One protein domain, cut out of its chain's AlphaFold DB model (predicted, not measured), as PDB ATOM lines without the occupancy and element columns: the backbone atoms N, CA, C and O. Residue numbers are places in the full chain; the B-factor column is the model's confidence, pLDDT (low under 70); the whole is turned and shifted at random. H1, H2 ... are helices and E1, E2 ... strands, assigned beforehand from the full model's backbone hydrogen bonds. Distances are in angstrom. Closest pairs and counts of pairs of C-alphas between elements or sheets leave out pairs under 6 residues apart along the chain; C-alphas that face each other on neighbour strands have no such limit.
ATOM      1  N   PHE A  62       7.959 -47.768 -19.702       93.88
ATOM      2  CA  PHE A  62       9.383 -47.501 -19.514       93.88
ATOM      3  C   PHE A  62       9.902 -48.371 -18.366       93.88
ATOM      4  O   PHE A  62       9.265 -48.439 -17.315       93.88
ATOM      5  N   LEU A  63      11.046 -49.024 -18.571       92.44
ATOM      6  CA  LEU A  63      11.652 -49.905 -17.576       92.44
ATOM      7  C   LEU A  63      12.829 -49.233 -16.875       92.44
ATOM      8  O   LEU A  63      12.806 -49.059 -15.659       92.44
ATOM      9  N   ASN A  64      13.858 -48.889 -17.643       94.25
ATOM     10  CA  ASN A  64      15.157 -48.487 -17.125       94.25
ATOM     11  C   ASN A  64      15.983 -47.728 -18.174       94.25
ATOM     12  O   ASN A  64      15.617 -47.640 -19.352       94.25
ATOM     13  N   VAL A  65      17.118 -47.182 -17.731       97.31
ATOM     14  CA  VAL A  65      18.181 -46.691 -18.613       97.31
ATOM     15  C   VAL A  65      19.498 -47.321 -18.186       97.31
ATOM     16  O   VAL A  65      20.029 -46.987 -17.128       97.31
ATOM     17  N   ASP A  66      20.040 -48.170 -19.048       97.25
ATOM     18  CA  ASP A  66      21.374 -48.731 -18.876       97.25
ATOM     19  C   ASP A  66      22.403 -47.808 -19.539       97.25
ATOM     20  O   ASP A  66      22.163 -47.224 -20.598       97.25
ATOM     21  N   ILE A  67      23.578 -47.678 -18.936       98.12
ATOM     22  CA  ILE A  67      24.727 -46.999 -19.520       98.12
ATOM     23  C   ILE A  67      25.701 -48.060 -20.023       98.12
ATOM     24  O   ILE A  67      26.425 -48.688 -19.247       98.12
ATOM     25  N   ASP A  68      25.755 -48.226 -21.343       98.25
ATOM     26  CA  ASP A  68      26.712 -49.121 -21.982       98.25
ATOM     27  C   ASP A  68      27.987 -48.357 -22.347       98.25
ATOM     28  O   ASP A  68      27.988 -47.410 -23.141       98.25
ATOM     29  N   LEU A  69      29.104 -48.801 -21.783       98.25
ATOM     30  CA  LEU A  69      30.425 -48.217 -21.962       98.25
ATOM     31  C   LEU A  69      31.305 -49.132 -22.805       98.25
ATOM     32  O   LEU A  69      31.287 -50.360 -22.667       98.25
ATOM     33  N   ARG A  70      32.148 -48.529 -23.644       98.38
ATOM     34  CA  ARG A  70      33.250 -49.211 -24.334       98.38
ATOM     35  C   ARG A  70      34.524 -48.391 -24.238       98.38
ATOM     36  O   ARG A  70      34.498 -47.182 -24.448       98.38
ATOM     37  N   GLY A  71      35.651 -49.048 -23.996       98.00
ATOM     38  CA  GLY A  71      36.947 -48.390 -23.855       98.00
ATOM     39  C   GLY A  71      38.105 -49.376 -23.762       98.00
ATOM     40  O   GLY A  71      37.953 -50.567 -24.040       98.00
ATOM     41  N   GLU A  72      39.272 -48.860 -23.389       97.88
ATOM     42  CA  GLU A  72      40.390 -49.695 -22.952       97.88
ATOM     43  C   GLU A  72      40.108 -50.284 -21.564       97.88
ATOM     44  O   GLU A  72      39.319 -49.731 -20.794       97.88
ATOM     45  N   VAL A  73      40.759 -51.405 -21.240       96.69
ATOM     46  CA  VAL A  73      40.495 -52.164 -20.004       96.69
ATOM     47  C   VAL A  73      40.652 -51.302 -18.751       96.69
ATOM     48  O   VAL A  73      39.775 -51.298 -17.885       96.69
ATOM     49  N   ASP A  74      41.737 -50.532 -18.678       97.00
ATOM     50  CA  ASP A  74      42.034 -49.690 -17.517       97.00
ATOM     51  C   ASP A  74      41.096 -48.485 -17.407       97.00
ATOM     52  O   ASP A  74      40.767 -48.068 -16.297       97.00
ATOM     53  N   ASP A  75      40.622 -47.953 -18.538       97.88
ATOM     54  CA  ASP A  75      39.691 -46.824 -18.557       97.88
ATOM     55  C   ASP A  75      38.299 -47.258 -18.091       97.88
ATOM     56  O   ASP A  75      37.707 -46.595 -17.243       97.88
ATOM     57  N   VAL A  76      37.787 -48.395 -18.573       97.81
ATOM     58  CA  VAL A  76      36.492 -48.923 -18.112       97.81
ATOM     59  C   VAL A  76      36.560 -49.254 -16.621       97.81
ATOM     60  O   VAL A  76      35.723 -48.789 -15.853       97.81
ATOM     61  N   ALA A  77      37.582 -49.992 -16.181       96.94
ATOM     62  CA  ALA A  77      37.737 -50.335 -14.769       96.94
ATOM     63  C   ALA A  77      37.958 -49.097 -13.883       96.94
ATOM     64  O   ALA A  77      37.465 -49.043 -12.757       96.94
ATOM     65  N   GLY A  78      38.709 -48.109 -14.374       97.00
ATOM     66  CA  GLY A  78      38.925 -46.833 -13.700       97.00
ATOM     67  C   GLY A  78      37.640 -46.037 -13.547       97.00
ATOM     68  O   GLY A  78      37.369 -45.548 -12.456       97.00
ATOM     69  N   PHE A  79      36.829 -45.972 -14.601       97.62
ATOM     70  CA  PHE A  79      35.555 -45.271 -14.568       97.62
ATOM     71  C   PHE A  79      34.614 -45.869 -13.522       97.62
ATOM     72  O   PHE A  79      34.113 -45.131 -12.682       97.62
ATOM     73  N   LEU A  80      34.444 -47.198 -13.514       96.75
ATOM     74  CA  LEU A  80      33.566 -47.884 -12.558       96.75
ATOM     75  C   LEU A  80      33.920 -47.548 -11.102       96.75
ATOM     76  O   LEU A  80      33.040 -47.188 -10.329       96.75
ATOM     77  N   ARG A  81      35.213 -47.548 -10.754       96.31
ATOM     78  CA  ARG A  81      35.670 -47.179  -9.401       96.31
ATOM     79  C   ARG A  81      35.341 -45.740  -9.009       96.31
ATOM     80  O   ARG A  81      35.245 -45.456  -7.823       96.31
ATOM     81  N   VAL A  82      35.246 -44.830  -9.978       96.56
ATOM     82  CA  VAL A  82      34.951 -43.413  -9.723       96.56
ATOM     83  C   VAL A  82      33.464 -43.191  -9.464       96.56
ATOM     84  O   VAL A  82      33.117 -42.335  -8.656       96.56
ATOM     85  N   VAL A  83      32.596 -43.929 -10.157       95.88
ATOM     86  CA  VAL A  83      31.140 -43.734 -10.076       95.88
ATOM     87  C   VAL A  83      30.457 -44.625  -9.040       95.88
ATOM     88  O   VAL A  83      29.310 -44.367  -8.677       95.88
ATOM     89  N   GLU A  84      31.137 -45.647  -8.522       92.94
ATOM     90  CA  GLU A  84      30.689 -46.357  -7.324       92.94
ATOM     91  C   GLU A  84      30.675 -45.404  -6.108       92.94
ATOM     92  O   GLU A  84      31.615 -44.630  -5.920       92.94
ATOM     93  N   PRO A  85      29.635 -45.434  -5.252       94.00
ATOM     94  CA  PRO A  85      28.552 -46.422  -5.169       94.00
ATOM     95  C   PRO A  85      27.247 -46.009  -5.883       94.00
ATOM     96  O   PRO A  85      26.212 -46.629  -5.658       94.00
ATOM     97  N   SER A  86      27.256 -44.955  -6.703       94.94
ATOM     98  CA  SER A  86      26.042 -44.390  -7.316       94.94
ATOM     99  C   SER A  86      25.423 -45.272  -8.408       94.94
ATOM    100  O   SER A  86      24.331 -44.974  -8.895       94.94
ATOM    101  N   ILE A  87      26.109 -46.350  -8.796       96.06
ATOM    102  CA  ILE A  87      25.703 -47.264  -9.863       96.06
ATOM    103  C   ILE A  87      25.691 -48.719  -9.400       96.06
ATOM    104  O   ILE A  87      26.347 -49.097  -8.429       96.06
ATOM    105  N   VAL A  88      24.968 -49.543 -10.151       96.06
ATOM    106  CA  VAL A  88      24.999 -51.004 -10.110       96.06
ATOM    107  C   VAL A  88      25.631 -51.499 -11.407       96.06
ATOM    108  O   VAL A  88      25.267 -51.056 -12.493       96.06
ATOM    109  N   VAL A  89      26.582 -52.431 -11.312       96.19
ATOM    110  CA  VAL A  89      27.201 -53.055 -12.490       96.19
ATOM    111  C   VAL A  89      26.374 -54.262 -12.925       96.19
ATOM    112  O   VAL A  89      26.320 -55.264 -12.214       96.19
ATOM    113  N   LEU A  90      25.763 -54.183 -14.108       94.81
ATOM    114  CA  LEU A  90      24.953 -55.258 -14.695       94.81
ATOM    115  C   LEU A  90      25.819 -56.305 -15.409       94.81
ATOM    116  O   LEU A  90      25.496 -57.492 -15.439       94.81
ATOM    117  N   GLY A  91      26.955 -55.879 -15.966       92.44
ATOM    118  CA  GLY A  91      27.942 -56.773 -16.565       92.44
ATOM    119  C   GLY A  91      29.204 -56.043 -17.006       92.44
ATOM    120  O   GLY A  91      29.160 -54.865 -17.351       92.44
ATOM    121  N   HIS A  92      30.343 -56.738 -17.024       92.88
ATOM    122  CA  HIS A  92      31.608 -56.191 -17.516       92.88
ATOM    123  C   HIS A  92      32.485 -57.282 -18.147       92.88
ATOM    124  O   HIS A  92      32.475 -58.431 -17.714       92.88
ATOM    125  N   ASN A  93      33.254 -56.933 -19.181       92.00
ATOM    126  CA  ASN A  93      34.169 -57.859 -19.868       92.00
ATOM    127  C   ASN A  93      35.538 -57.226 -20.177       92.00
ATOM    128  O   ASN A  93      36.177 -57.517 -21.191       92.00
ATOM    129  N   GLY A  94      35.983 -56.325 -19.301       90.88
ATOM    130  CA  GLY A  94      37.241 -55.587 -19.423       90.88
ATOM    131  C   GLY A  94      37.114 -54.374 -20.341       90.88
ATOM    132  O   GLY A  94      37.267 -53.256 -19.882       90.88
ATOM    133  N   THR A  95      36.786 -54.575 -21.618       96.06
ATOM    134  CA  THR A  95      36.681 -53.471 -22.606       96.06
ATOM    135  C   THR A  95      35.283 -52.868 -22.723       96.06
ATOM    136  O   THR A  95      35.082 -51.880 -23.432       96.06
ATOM    137  N   GLY A  96      34.301 -53.461 -22.052       97.50
ATOM    138  CA  GLY A  96      32.958 -52.923 -21.946       97.50
ATOM    139  C   GLY A  96      32.335 -53.205 -20.592       97.50
ATOM    140  O   GLY A  96      32.697 -54.173 -19.915       97.50
ATOM    141  N   ALA A  97      31.396 -52.344 -20.230       98.06
ATOM    142  CA  ALA A  97      30.562 -52.483 -19.051       98.06
ATOM    143  C   ALA A  97      29.150 -51.992 -19.367       98.06
ATOM    144  O   ALA A  97      28.987 -51.102 -20.197       98.06
ATOM    145  N   SER A  98      28.164 -52.582 -18.710       97.94
ATOM    146  CA  SER A  98      26.791 -52.095 -18.661       97.94
ATOM    147  C   SER A  98      26.471 -51.817 -17.199       97.94
ATOM    148  O   SER A  98      26.732 -52.667 -16.338       97.94
ATOM    149  N   ILE A  99      26.010 -50.604 -16.913       97.44
ATOM    150  CA  ILE A  99      25.727 -50.131 -15.557       97.44
ATOM    151  C   ILE A  99      24.368 -49.442 -15.510       97.44
ATOM    152  O   ILE A  99      23.933 -48.877 -16.503       97.44
ATOM    153  N   GLU A 100      23.743 -49.421 -14.347       95.56
ATOM    154  CA  GLU A 100      22.500 -48.691 -14.090       95.56
ATOM    155  C   GLU A 100      22.690 -47.797 -12.861       95.56
ATOM    156  O   GLU A 100      23.545 -48.074 -12.019       95.56
ATOM    157  N   LEU A 101      21.918 -46.717 -12.730       95.88
ATOM    158  CA  LEU A 101      21.882 -45.969 -11.473       95.88
ATOM    159  C   LEU A 101      21.375 -46.868 -10.335       95.88
ATOM    160  O   LEU A 101      20.437 -47.637 -10.504       95.88
ATOM    161  N   ALA A 102      21.961 -46.742  -9.144       93.88
ATOM    162  CA  ALA A 102      21.520 -47.517  -7.982       93.88
ATOM    163  C   ALA A 102      20.149 -47.069  -7.429       93.88
ATOM    164  O   ALA A 102      19.531 -47.781  -6.636       93.88
ATOM    165  N   GLY A 103      19.686 -45.874  -7.811       89.25
ATOM    166  CA  GLY A 103      18.390 -45.319  -7.426       89.25
ATOM    167  C   GLY A 103      17.261 -45.706  -8.382       89.25
ATOM    168  O   GLY A 103      17.487 -45.975  -9.557       89.25
ATOM    169  N   GLN A 104      16.026 -45.678  -7.877       88.88
ATOM    170  CA  GLN A 104      14.818 -45.796  -8.696       88.88
ATOM    171  C   GLN A 104      14.225 -44.415  -8.959       88.88
ATOM    172  O   GLN A 104      14.105 -43.602  -8.040       88.88
ATOM    173  N   PHE A 105      13.797 -44.173 -10.196       89.81
ATOM    174  CA  PHE A 105      13.268 -42.880 -10.623       89.81
ATOM    175  C   PHE A 105      11.893 -43.034 -11.260       89.81
ATOM    176  O   PHE A 105      11.570 -44.050 -11.867       89.81
ATOM    177  N   ALA A 106      11.068 -42.000 -11.104       84.56
ATOM    178  CA  ALA A 106       9.662 -42.045 -11.493       84.56
ATOM    179  C   ALA A 106       9.428 -41.953 -13.012       84.56
ATOM    180  O   ALA A 106       8.318 -42.220 -13.469       84.56
ATOM    181  N   SER A 107      10.423 -41.522 -13.794       92.12
ATOM    182  CA  SER A 107      10.277 -41.303 -15.235       92.12
ATOM    183  C   SER A 107      11.615 -41.344 -15.972       92.12
ATOM    184  O   SER A 107      12.666 -41.140 -15.371       92.12
ATOM    185  N   LEU A 108      11.550 -41.522 -17.296       94.88
ATOM    186  CA  LEU A 108      12.706 -41.457 -18.194       94.88
ATOM    187  C   LEU A 108      13.504 -40.153 -18.034       94.88
ATOM    188  O   LEU A 108      14.723 -40.196 -17.916       94.88
ATOM    189  N   ASP A 109      12.835 -38.996 -18.018       94.25
ATOM    190  CA  ASP A 109      13.519 -37.701 -17.895       94.25
ATOM    191  C   ASP A 109      14.210 -37.556 -16.532       94.25
ATOM    192  O   ASP A 109      15.362 -37.137 -16.476       94.25
ATOM    193  N   ALA A 110      13.560 -37.995 -15.446       94.62
ATOM    194  CA  ALA A 110      14.177 -37.997 -14.122       94.62
ATOM    195  C   ALA A 110      15.431 -38.885 -14.090       94.62
ATOM    196  O   ALA A 110      16.474 -38.442 -13.619       94.62
ATOM    197  N   THR A 111      15.367 -40.095 -14.661       96.50
ATOM    198  CA  THR A 111      16.541 -40.972 -14.784       96.50
ATOM    199  C   THR A 111      17.658 -40.306 -15.587       96.50
ATOM    200  O   THR A 111      18.814 -40.330 -15.175       96.50
ATOM    201  N   MET A 112      17.337 -39.674 -16.720       97.25
ATOM    202  CA  MET A 112      18.338 -39.031 -17.576       97.25
ATOM    203  C   MET A 112      19.024 -37.844 -16.898       97.25
ATOM    204  O   MET A 112      20.238 -37.703 -17.020       97.25
ATOM    205  N   LEU A 113      18.281 -37.004 -16.173       96.94
ATOM    206  CA  LEU A 113      18.850 -35.873 -15.434       96.94
ATOM    207  C   LEU A 113      19.815 -36.329 -14.336       96.94
ATOM    208  O   LEU A 113      20.843 -35.692 -14.122       96.94
ATOM    209  N   GLU A 114      19.524 -37.451 -13.690       97.75
ATOM    210  CA  GLU A 114      20.391 -38.030 -12.661       97.75
ATOM    211  C   GLU A 114      21.646 -38.664 -13.272       97.75
ATOM    212  O   GLU A 114      22.744 -38.501 -12.741       97.75
ATOM    213  N   ILE A 115      21.527 -39.297 -14.446       97.81
ATOM    214  CA  ILE A 115      22.691 -39.741 -15.226       97.81
ATOM    215  C   ILE A 115      23.562 -38.538 -15.607       97.81
ATOM    216  O   ILE A 115      24.773 -38.577 -15.408       97.81
ATOM    217  N   ILE A 116      22.963 -37.463 -16.127       98.38
ATOM    218  CA  ILE A 116      23.683 -36.229 -16.472       98.38
ATOM    219  C   ILE A 116      24.406 -35.686 -15.237       98.38
ATOM    220  O   ILE A 116      25.615 -35.475 -15.293       98.38
ATOM    221  N   GLY A 117      23.699 -35.544 -14.114       97.94
ATOM    222  CA  GLY A 117      24.260 -35.045 -12.862       97.94
ATOM    223  C   GLY A 117      25.419 -35.896 -12.342       97.94
ATOM    224  O   GLY A 117      26.429 -35.347 -11.907       97.94
ATOM    225  N   LEU A 118      25.327 -37.228 -12.446       97.69
ATOM    226  CA  LEU A 118      26.420 -38.136 -12.090       97.69
ATOM    227  C   LEU A 118      27.682 -37.858 -12.918       97.69
ATOM    228  O   LEU A 118      28.781 -37.814 -12.365       97.69
ATOM    229  N   ILE A 119      27.534 -37.682 -14.232       98.12
ATOM    230  CA  ILE A 119      28.670 -37.441 -15.130       98.12
ATOM    231  C   ILE A 119      29.237 -36.026 -14.949       98.12
ATOM    232  O   ILE A 119      30.453 -35.852 -14.945       98.12
ATOM    233  N   GLU A 120      28.389 -35.018 -14.761       97.75
ATOM    234  CA  GLU A 120      28.823 -33.638 -14.499       97.75
ATOM    235  C   GLU A 120      29.520 -33.485 -13.140       97.75
ATOM    236  O   GLU A 120      30.350 -32.595 -12.966       97.75
ATOM    237  N   ALA A 121      29.213 -34.359 -12.180       97.62
ATOM    238  CA  ALA A 121      29.839 -34.378 -10.863       97.62
ATOM    239  C   ALA A 121      31.134 -35.210 -10.802       97.62
ATOM    240  O   ALA A 121      31.691 -35.388  -9.712       97.62
ATOM    241  N   LEU A 122      31.622 -35.739 -11.932       98.00
ATOM    242  CA  LEU A 122      32.853 -36.523 -11.948       98.00
ATOM    243  C   LEU A 122      34.036 -35.695 -11.418       98.00
ATOM    244  O   LEU A 122      34.224 -34.543 -11.806       98.00
ATOM    245  N   PRO A 123      34.910 -36.274 -10.575       97.06
ATOM    246  CA  PRO A 123      36.165 -35.622 -10.232       97.06
ATOM    247  C   PRO A 123      37.058 -35.494 -11.481       97.06
ATOM    248  O   PRO A 123      36.904 -36.270 -12.428       97.06
ATOM    249  N   PRO A 124      38.084 -34.620 -11.475       97.19
ATOM    250  CA  PRO A 124      38.934 -34.380 -12.649       97.19
ATOM    251  C   PRO A 124      39.604 -35.632 -13.242       97.19
ATOM    252  O   PRO A 124      39.948 -35.670 -14.423       97.19
ATOM    253  N   GLU A 125      39.846 -36.663 -12.429       96.00
ATOM    254  CA  GLU A 125      40.313 -37.965 -12.920       96.00
ATOM    255  C   GLU A 125      39.215 -38.705 -13.698       96.00
ATOM    256  O   GLU A 125      39.466 -39.188 -14.803       96.00
ATOM    257  N   GLY A 126      37.998 -38.737 -13.149       97.25
ATOM    258  CA  GLY A 126      36.812 -39.313 -13.773       97.25
ATOM    259  C   GLY A 126      36.474 -38.649 -15.100       97.25
ATOM    260  O   GLY A 126      36.274 -39.351 -16.082       97.25
ATOM    261  N   GLU A 127      36.515 -37.317 -15.170       98.00
ATOM    262  CA  GLU A 127      36.299 -36.567 -16.417       98.00
ATOM    263  C   GLU A 127      37.309 -36.961 -17.506       98.00
ATOM    264  O   GLU A 127      36.953 -37.173 -18.668       98.00
ATOM    265  N   LYS A 128      38.589 -37.109 -17.134       98.12
ATOM    266  CA  LYS A 128      39.637 -37.542 -18.068       98.12
ATOM    267  C   LYS A 128      39.408 -38.965 -18.553       98.12
ATOM    268  O   LYS A 128      39.669 -39.237 -19.723       98.12
ATOM    269  N   ILE A 129      39.003 -39.873 -17.666       98.25
ATOM    270  CA  ILE A 129      38.683 -41.258 -18.029       98.25
ATOM    271  C   ILE A 129      37.464 -41.274 -18.951       98.25
ATOM    272  O   ILE A 129      37.546 -41.844 -20.036       98.25
ATOM    273  N   TRP A 130      36.385 -40.586 -18.562       98.38
ATOM    274  CA  TRP A 130      35.172 -40.415 -19.357       98.38
ATOM    275  C   TRP A 130      35.537 -40.003 -20.774       98.38
ATOM    276  O   TRP A 130      35.246 -40.747 -21.707       98.38
ATOM    277  N   GLY A 131      36.307 -38.918 -20.916       98.06
ATOM    278  CA  GLY A 131      36.808 -38.373 -22.178       98.06
ATOM    279  C   GLY A 131      37.548 -39.360 -23.090       98.06
ATOM    280  O   GLY A 131      37.512 -39.180 -24.305       98.06
ATOM    281  N   ARG A 132      38.174 -40.410 -22.541       98.06
ATOM    282  CA  ARG A 132      38.900 -41.444 -23.305       98.06
ATOM    283  C   ARG A 132      38.059 -42.663 -23.679       98.06
ATOM    284  O   ARG A 132      38.483 -43.437 -24.537       98.06
ATOM    285  N   LEU A 133      36.882 -42.846 -23.074       98.31
ATOM    286  CA  LEU A 133      35.974 -43.928 -23.459       98.31
ATOM    287  C   LEU A 133      35.591 -43.797 -24.940       98.31
ATOM    288  O   LEU A 133      35.318 -42.703 -25.432       98.31
ATOM    289  N   LYS A 134      35.564 -44.934 -25.639       97.81
ATOM    290  CA  LYS A 134      35.317 -45.030 -27.084       97.81
ATOM    291  C   LYS A 134      33.845 -44.874 -27.447       97.81
ATOM    292  O   LYS A 134      33.544 -44.374 -28.522       97.81
ATOM    293  N   SER A 135      32.940 -45.356 -26.599       97.94
ATOM    294  CA  SER A 135      31.493 -45.203 -26.779       97.94
ATOM    295  C   SER A 135      30.809 -45.190 -25.418       97.94
ATOM    296  O   SER A 135      31.260 -45.862 -24.482       97.94
ATOM    297  N   ARG A 136      29.750 -44.386 -25.327       98.38
ATOM    298  CA  ARG A 136      28.910 -44.187 -24.148       98.38
ATOM    299  C   ARG A 136      27.475 -44.165 -24.650       98.38
ATOM    300  O   ARG A 136      27.125 -43.297 -25.448       98.38
ATOM    301  N   LYS A 137      26.659 -45.129 -24.244       98.69
ATOM    302  CA  LYS A 137      25.285 -45.255 -24.732       98.69
ATOM    303  C   LYS A 137      24.326 -45.207 -23.564       98.69
ATOM    304  O   LYS A 137      24.509 -45.968 -22.626       98.69
ATOM    305  N   ALA A 138      23.323 -44.345 -23.642       98.38
ATOM    306  CA  ALA A 138      22.163 -44.390 -22.765       98.38
ATOM    307  C   ALA A 138      21.104 -45.266 -23.449       98.38
ATOM    308  O   ALA A 138      20.484 -44.845 -24.428       98.38
ATOM    309  N   ASN A 139      20.970 -46.506 -22.991       98.31
ATOM    310  CA  ASN A 139      20.101 -47.526 -23.557       98.31
ATOM    311  C   ASN A 139      18.788 -47.598 -22.772       98.31
ATOM    312  O   ASN A 139      18.744 -48.061 -21.638       98.31
ATOM    313  N   ILE A 140      17.722 -47.096 -23.384       97.94
ATOM    314  CA  ILE A 140      16.398 -46.964 -22.788       97.94
ATOM    315  C   ILE A 140      15.628 -48.264 -23.006       97.94
ATOM    316  O   ILE A 140      15.295 -48.611 -24.144       97.94
ATOM    317  N   GLY A 141      15.309 -48.954 -21.914       96.12
ATOM    318  CA  GLY A 141      14.467 -50.141 -21.923       96.12
ATOM    319  C   GLY A 141      12.984 -49.780 -21.936       96.12
ATOM    320  O   GLY A 141      12.494 -49.059 -21.065       96.12
ATOM    321  N   ILE A 142      12.252 -50.311 -22.915       95.00
ATOM    322  CA  ILE A 142      10.793 -50.200 -23.009       95.00
ATOM    323  C   ILE A 142      10.211 -51.607 -23.097       95.00
ATOM    324  O   ILE A 142      10.560 -52.379 -23.990       95.00
ATOM    325  N   GLN A 143       9.292 -51.936 -22.199       93.38
ATOM    326  CA  GLN A 143       8.459 -53.124 -22.317       93.38
ATOM    327  C   GLN A 143       7.330 -52.812 -23.290       93.38
ATOM    328  O   GLN A 143       6.558 -51.893 -23.050       93.38
ATOM    329  N   ALA A 144       7.208 -53.565 -24.382       91.88
ATOM    330  CA  ALA A 144       6.015 -53.503 -25.215       91.88
ATOM    331  C   ALA A 144       4.862 -54.256 -24.540       91.88
ATOM    332  O   ALA A 144       5.074 -55.307 -23.926       91.88
ATOM    333  N   GLY A 145       3.646 -53.738 -24.716       89.25
ATOM    334  CA  GLY A 145       2.402 -54.330 -24.243       89.25
ATOM    335  C   GLY A 145       1.273 -54.202 -25.269       89.25
ATOM    336  O   GLY A 145       1.413 -53.563 -26.308       89.25
ATOM    337  N   ALA A 146       0.133 -54.826 -24.983       85.19
ATOM    338  CA  ALA A 146      -1.069 -54.732 -25.813       85.19
ATOM    339  C   ALA A 146      -1.884 -53.448 -25.548       85.19
ATOM    340  O   ALA A 146      -2.807 -53.136 -26.304       85.19
ATOM    341  N   LYS A 147      -1.565 -52.704 -24.481       82.81
ATOM    342  CA  LYS A 147      -2.136 -51.385 -24.175       82.81
ATOM    343  C   LYS A 147      -1.047 -50.426 -23.672       82.81
ATOM    344  O   LYS A 147      -0.038 -50.905 -23.169       82.81
ATOM    345  N   PRO A 148      -1.248 -49.097 -23.752       88.44
ATOM    346  CA  PRO A 148      -2.205 -48.409 -24.632       88.44
ATOM    347  C   PRO A 148      -1.930 -48.693 -26.125       88.44
ATOM    348  O   PRO A 148      -0.943 -49.334 -26.463       88.44
ATOM    349  N   HIS A 149      -2.803 -48.227 -27.032       88.00
ATOM    350  CA  HIS A 149      -2.567 -48.355 -28.485       88.00
ATOM    351  C   HIS A 149      -1.265 -47.664 -28.930       88.00
ATOM    352  O   HIS A 149      -0.612 -48.116 -29.866       88.00
ATOM    353  N   ALA A 150      -0.906 -46.576 -28.248       91.44
ATOM    354  CA  ALA A 150       0.351 -45.866 -28.399       91.44
ATOM    355  C   ALA A 150       0.797 -45.355 -27.025       91.44
ATOM    356  O   ALA A 150      -0.035 -44.883 -26.247       91.44
ATOM    357  N   ALA A 151       2.094 -45.447 -26.749       92.75
ATOM    358  CA  ALA A 151       2.739 -44.860 -25.584       92.75
ATOM    359  C   ALA A 151       3.829 -43.899 -26.064       92.75
ATOM    360  O   ALA A 151       4.537 -44.189 -27.031       92.75
ATOM    361  N   GLU A 152       3.955 -42.759 -25.393       95.00
ATOM    362  CA  GLU A 152       4.960 -41.748 -25.700       95.00
ATOM    363  C   GLU A 152       5.918 -41.608 -24.521       95.00
ATOM    364  O   GLU A 152       5.499 -41.429 -23.377       95.00
ATOM    365  N   PHE A 153       7.214 -41.659 -24.817       94.19
ATOM    366  CA  PHE A 153       8.283 -41.442 -23.850       94.19
ATOM    367  C   PHE A 153       9.112 -40.259 -24.334       94.19
ATOM    368  O   PHE A 153       9.871 -40.359 -25.297       94.19
ATOM    369  N   THR A 154       8.904 -39.101 -23.717       94.94
ATOM    370  CA  THR A 154       9.526 -37.853 -24.160       94.94
ATOM    371  C   THR A 154      10.870 -37.643 -23.472       94.94
ATOM    372  O   THR A 154      10.952 -37.678 -22.247       94.94
ATOM    373  N   ILE A 155      11.899 -37.338 -24.263       95.62
ATOM    374  CA  ILE A 155      13.147 -36.739 -23.779       95.62
ATOM    375  C   ILE A 155      13.098 -35.255 -24.159       95.62
ATOM    376  O   ILE A 155      13.057 -34.942 -25.354       95.62
ATOM    377  N   PRO A 156      13.060 -34.322 -23.191       96.38
ATOM    378  CA  PRO A 156      13.084 -32.897 -23.487       96.38
ATOM    379  C   PRO A 156      14.324 -32.512 -24.301       96.38
ATOM    380  O   PRO A 156      15.409 -33.046 -24.088       96.38
ATOM    381  N   ALA A 157      14.185 -31.523 -25.187       97.50
ATOM    382  CA  ALA A 157      15.290 -31.068 -26.037       97.50
ATOM    383  C   ALA A 157      16.543 -30.688 -25.228       97.50
ATOM    384  O   ALA A 157      17.646 -31.064 -25.600       97.50
ATOM    385  N   LYS A 158      16.365 -30.032 -24.075       96.94
ATOM    386  CA  LYS A 158      17.473 -29.673 -23.174       96.94
ATOM    387  C   LYS A 158      18.180 -30.894 -22.584       96.94
ATOM    388  O   LYS A 158      19.402 -30.902 -22.496       96.94
ATOM    389  N   THR A 159      17.425 -31.924 -22.204       97.44
ATOM    390  CA  THR A 159      17.981 -33.189 -21.707       97.44
ATOM    391  C   THR A 159      18.777 -33.880 -22.818       97.44
ATOM    392  O   THR A 159      19.894 -34.334 -22.591       97.44
ATOM    393  N   LEU A 160      18.256 -33.886 -24.050       97.44
ATOM    394  CA  LEU A 160      18.960 -34.436 -25.208       97.44
ATOM    395  C   LEU A 160      20.238 -33.649 -25.552       97.44
ATOM    396  O   LEU A 160      21.265 -34.256 -25.847       97.44
ATOM    397  N   GLU A 161      20.197 -32.316 -25.483       98.25
ATOM    398  CA  GLU A 161      21.368 -31.447 -25.664       98.25
ATOM    399  C   GLU A 161      22.454 -31.737 -24.620       98.25
ATOM    400  O   GLU A 161      23.624 -31.870 -24.979       98.25
ATOM    401  N   ALA A 162      22.076 -31.891 -23.347       98.31
ATOM    402  CA  ALA A 162      23.006 -32.227 -22.271       98.31
ATOM    403  C   ALA A 162      23.643 -33.614 -22.472       98.31
ATOM    404  O   ALA A 162      24.865 -33.749 -22.403       98.31
ATOM    405  N   LEU A 163      22.848 -34.633 -22.821       98.12
ATOM    406  CA  LEU A 163      23.364 -35.967 -23.154       98.12
ATOM    407  C   LEU A 163      24.361 -35.912 -24.319       98.12
ATOM    408  O   LEU A 163      25.445 -36.496 -24.242       98.12
ATOM    409  N   ALA A 164      24.028 -35.173 -25.379       98.12
ATOM    410  CA  ALA A 164      24.905 -35.003 -26.530       98.12
ATOM    411  C   ALA A 164      26.212 -34.279 -26.161       98.12
ATOM    412  O   ALA A 164      27.283 -34.693 -26.605       98.12
ATOM    413  N   ALA A 165      26.151 -33.246 -25.314       98.19
ATOM    414  CA  ALA A 165      27.332 -32.532 -24.823       98.19
ATOM    415  C   ALA A 165      28.270 -33.440 -24.006       98.19
ATOM    416  O   ALA A 165      29.492 -33.307 -24.087       98.19
ATOM    417  N   LEU A 166      27.710 -34.411 -23.281       98.25
ATOM    418  CA  LEU A 166      28.460 -35.438 -22.552       98.25
ATOM    419  C   LEU A 166      28.949 -36.594 -23.448       98.25
ATOM    420  O   LEU A 166      29.688 -37.470 -22.984       98.25
ATOM    421  N   GLY A 167      28.599 -36.583 -24.735       98.19
ATOM    422  CA  GLY A 167      29.021 -37.574 -25.722       98.19
ATOM    423  C   GLY A 167      28.251 -38.891 -25.650       98.19
ATOM    424  O   GLY A 167      28.803 -39.924 -26.027       98.19
ATOM    425  N   PHE A 168      27.016 -38.875 -25.145       98.44
ATOM    426  CA  PHE A 168      26.142 -40.041 -25.190       98.44
ATOM    427  C   PHE A 168      25.543 -40.250 -26.584       98.44
ATOM    428  O   PHE A 168      25.071 -39.319 -27.235       98.44
ATOM    429  N   GLU A 169      25.469 -41.512 -26.989       98.31
ATOM    430  CA  GLU A 169      24.502 -41.993 -27.972       98.31
ATOM    431  C   GLU A 169      23.225 -42.425 -27.232       98.31
ATOM    432  O   GLU A 169      23.304 -43.081 -26.193       98.31
ATOM    433  N   VAL A 170      22.044 -42.103 -27.763       97.88
ATOM    434  CA  VAL A 170      20.772 -42.599 -27.212       97.88
ATOM    435  C   VAL A 170      20.339 -43.835 -27.993       97.88
ATOM    436  O   VAL A 170      20.244 -43.801 -29.221       97.88
ATOM    437  N   VAL A 171      20.081 -44.928 -27.281       98.25
ATOM    438  CA  VAL A 171      19.644 -46.215 -27.833       98.25
ATOM    439  C   VAL A 171      18.318 -46.600 -27.192       98.25
ATOM    440  O   VAL A 171      18.065 -46.274 -26.039       98.25
ATOM    441  N   PHE A 172      17.470 -47.298 -27.943       97.56
ATOM    442  CA  PHE A 172      16.228 -47.864 -27.434       97.56
ATOM    443  C   PHE A 172      16.266 -49.379 -27.587       97.56
ATOM    444  O   PHE A 172      16.529 -49.885 -28.681       97.56
ATOM    445  N   THR A 173      15.942 -50.087 -26.511       97.19
ATOM    446  CA  THR A 173      15.678 -51.523 -26.533       97.19
ATOM    447  C   THR A 173      14.210 -51.747 -26.212       97.19
ATOM    448  O   THR A 173      13.746 -51.456 -25.112       97.19
ATOM    449  N   VAL A 174      13.467 -52.259 -27.192       95.75
ATOM    450  CA  VAL A 174      12.053 -52.604 -27.018       95.75
ATOM    451  C   VAL A 174      11.944 -54.102 -26.783       95.75
ATOM    452  O   VAL A 174      12.215 -54.906 -27.678       95.75
ATOM    453  N   TYR A 175      11.549 -54.476 -25.573       91.62
ATOM    454  CA  TYR A 175      11.345 -55.860 -25.178       91.62
ATOM    455  C   TYR A 175       9.946 -56.313 -25.569       91.62
ATOM    456  O   TYR A 175       8.952 -55.623 -25.339       91.62
ATOM    457  N   THR A 176       9.855 -57.507 -26.145       88.00
ATOM    458  CA  THR A 176       8.566 -58.166 -26.359       88.00
ATOM    459  C   THR A 176       7.881 -58.426 -25.016       88.00
ATOM    460  O   THR A 176       8.598 -58.654 -24.036       88.00
TER     461      THR A 176
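Overview. This is residues 62 to 176 of the 180 residues of an uncharacterized protein of Bradyrhizobium uaiense (UniProt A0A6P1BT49). A strongly twisted sheet of five strands forms a wall, with H1 and H2 covering one face and the other face bare: two layers, one of strands and one of helices. H3 packs on H1 beyond one end of the sheet, H4 packs on H2 near the edge strand E5, and at the end away from H3 a long loop, residues 144 to 156, reaches out. The printed part has 115 residues, with four named helices and five named strands in the order E1 H1 E2 E3 H2 H3 E4 H4 E5. The class is mixed, helices and strands, and the sheet, order E2 E3 E1 E4 E5, is mixed too. The whole is compact, with a radius of gyration of the C-alphas of 14.4 A, and elongated, spanning 46 by 29 by 23 A.

Along the chain. E1, residues 62 to 70, begins at C-alpha 62 (9.383, -47.501, -19.514) and is 24.4 A long; E4, residues 135 to 143, is 24.8 A. E2 is residues 87 to 92, E3 residues 96 to 101, and E5 residues 169 to 175, 19.3 A, ending at C-alpha 175 (11.345, -55.860, -25.178). H2, residues 108 to 120, is the longest helix at 18.3 A. H1 is residues 73 to 83, H3 residues 124 to 132, and H4 residues 157 to 165.

Arrangement. E1 and E4 are antiparallel, with N 66 and O 139 2.9 A apart, within hydrogen-bond range. E3 and E1 are antiparallel, with N 67 and O 99 at 2.7 A. E2 and E3 form a hairpin, with N 88 and O 100 at 2.8 A. E4 and E5 are parallel, with N 140 and O 171 at 2.8 A. E4, H4 and E5 make a strand-helix-strand unit, two parallel neighbour strands with a helix between, its crossover right-handed. H1 is on the sheet over E3 at a height of 8.9 A; H2 is over E1 at 9.5 A. H4 only grazes the sheet with residues 160 to 164. H1 touches H3, closest at the C-alphas of Asp 75 and Ile 129, 5.7 A. H2 touches H4, closest at the C-alphas of Ile 116 and Leu 163, 6.7 A. H3 and H4 are apart. In H1, H2, H3 and H4 every O i to N i+4 pair is within hydrogen-bond range.

Size, cuts and confidence. The two C-alphas farthest apart, of Glu 125 and His 149, are 46.8 A from each other. The printed part has no cut. The link from E4 to H4, 13 residues, is long. Mean pLDDT of the printed part is 95.7, and no printed residue is under 70.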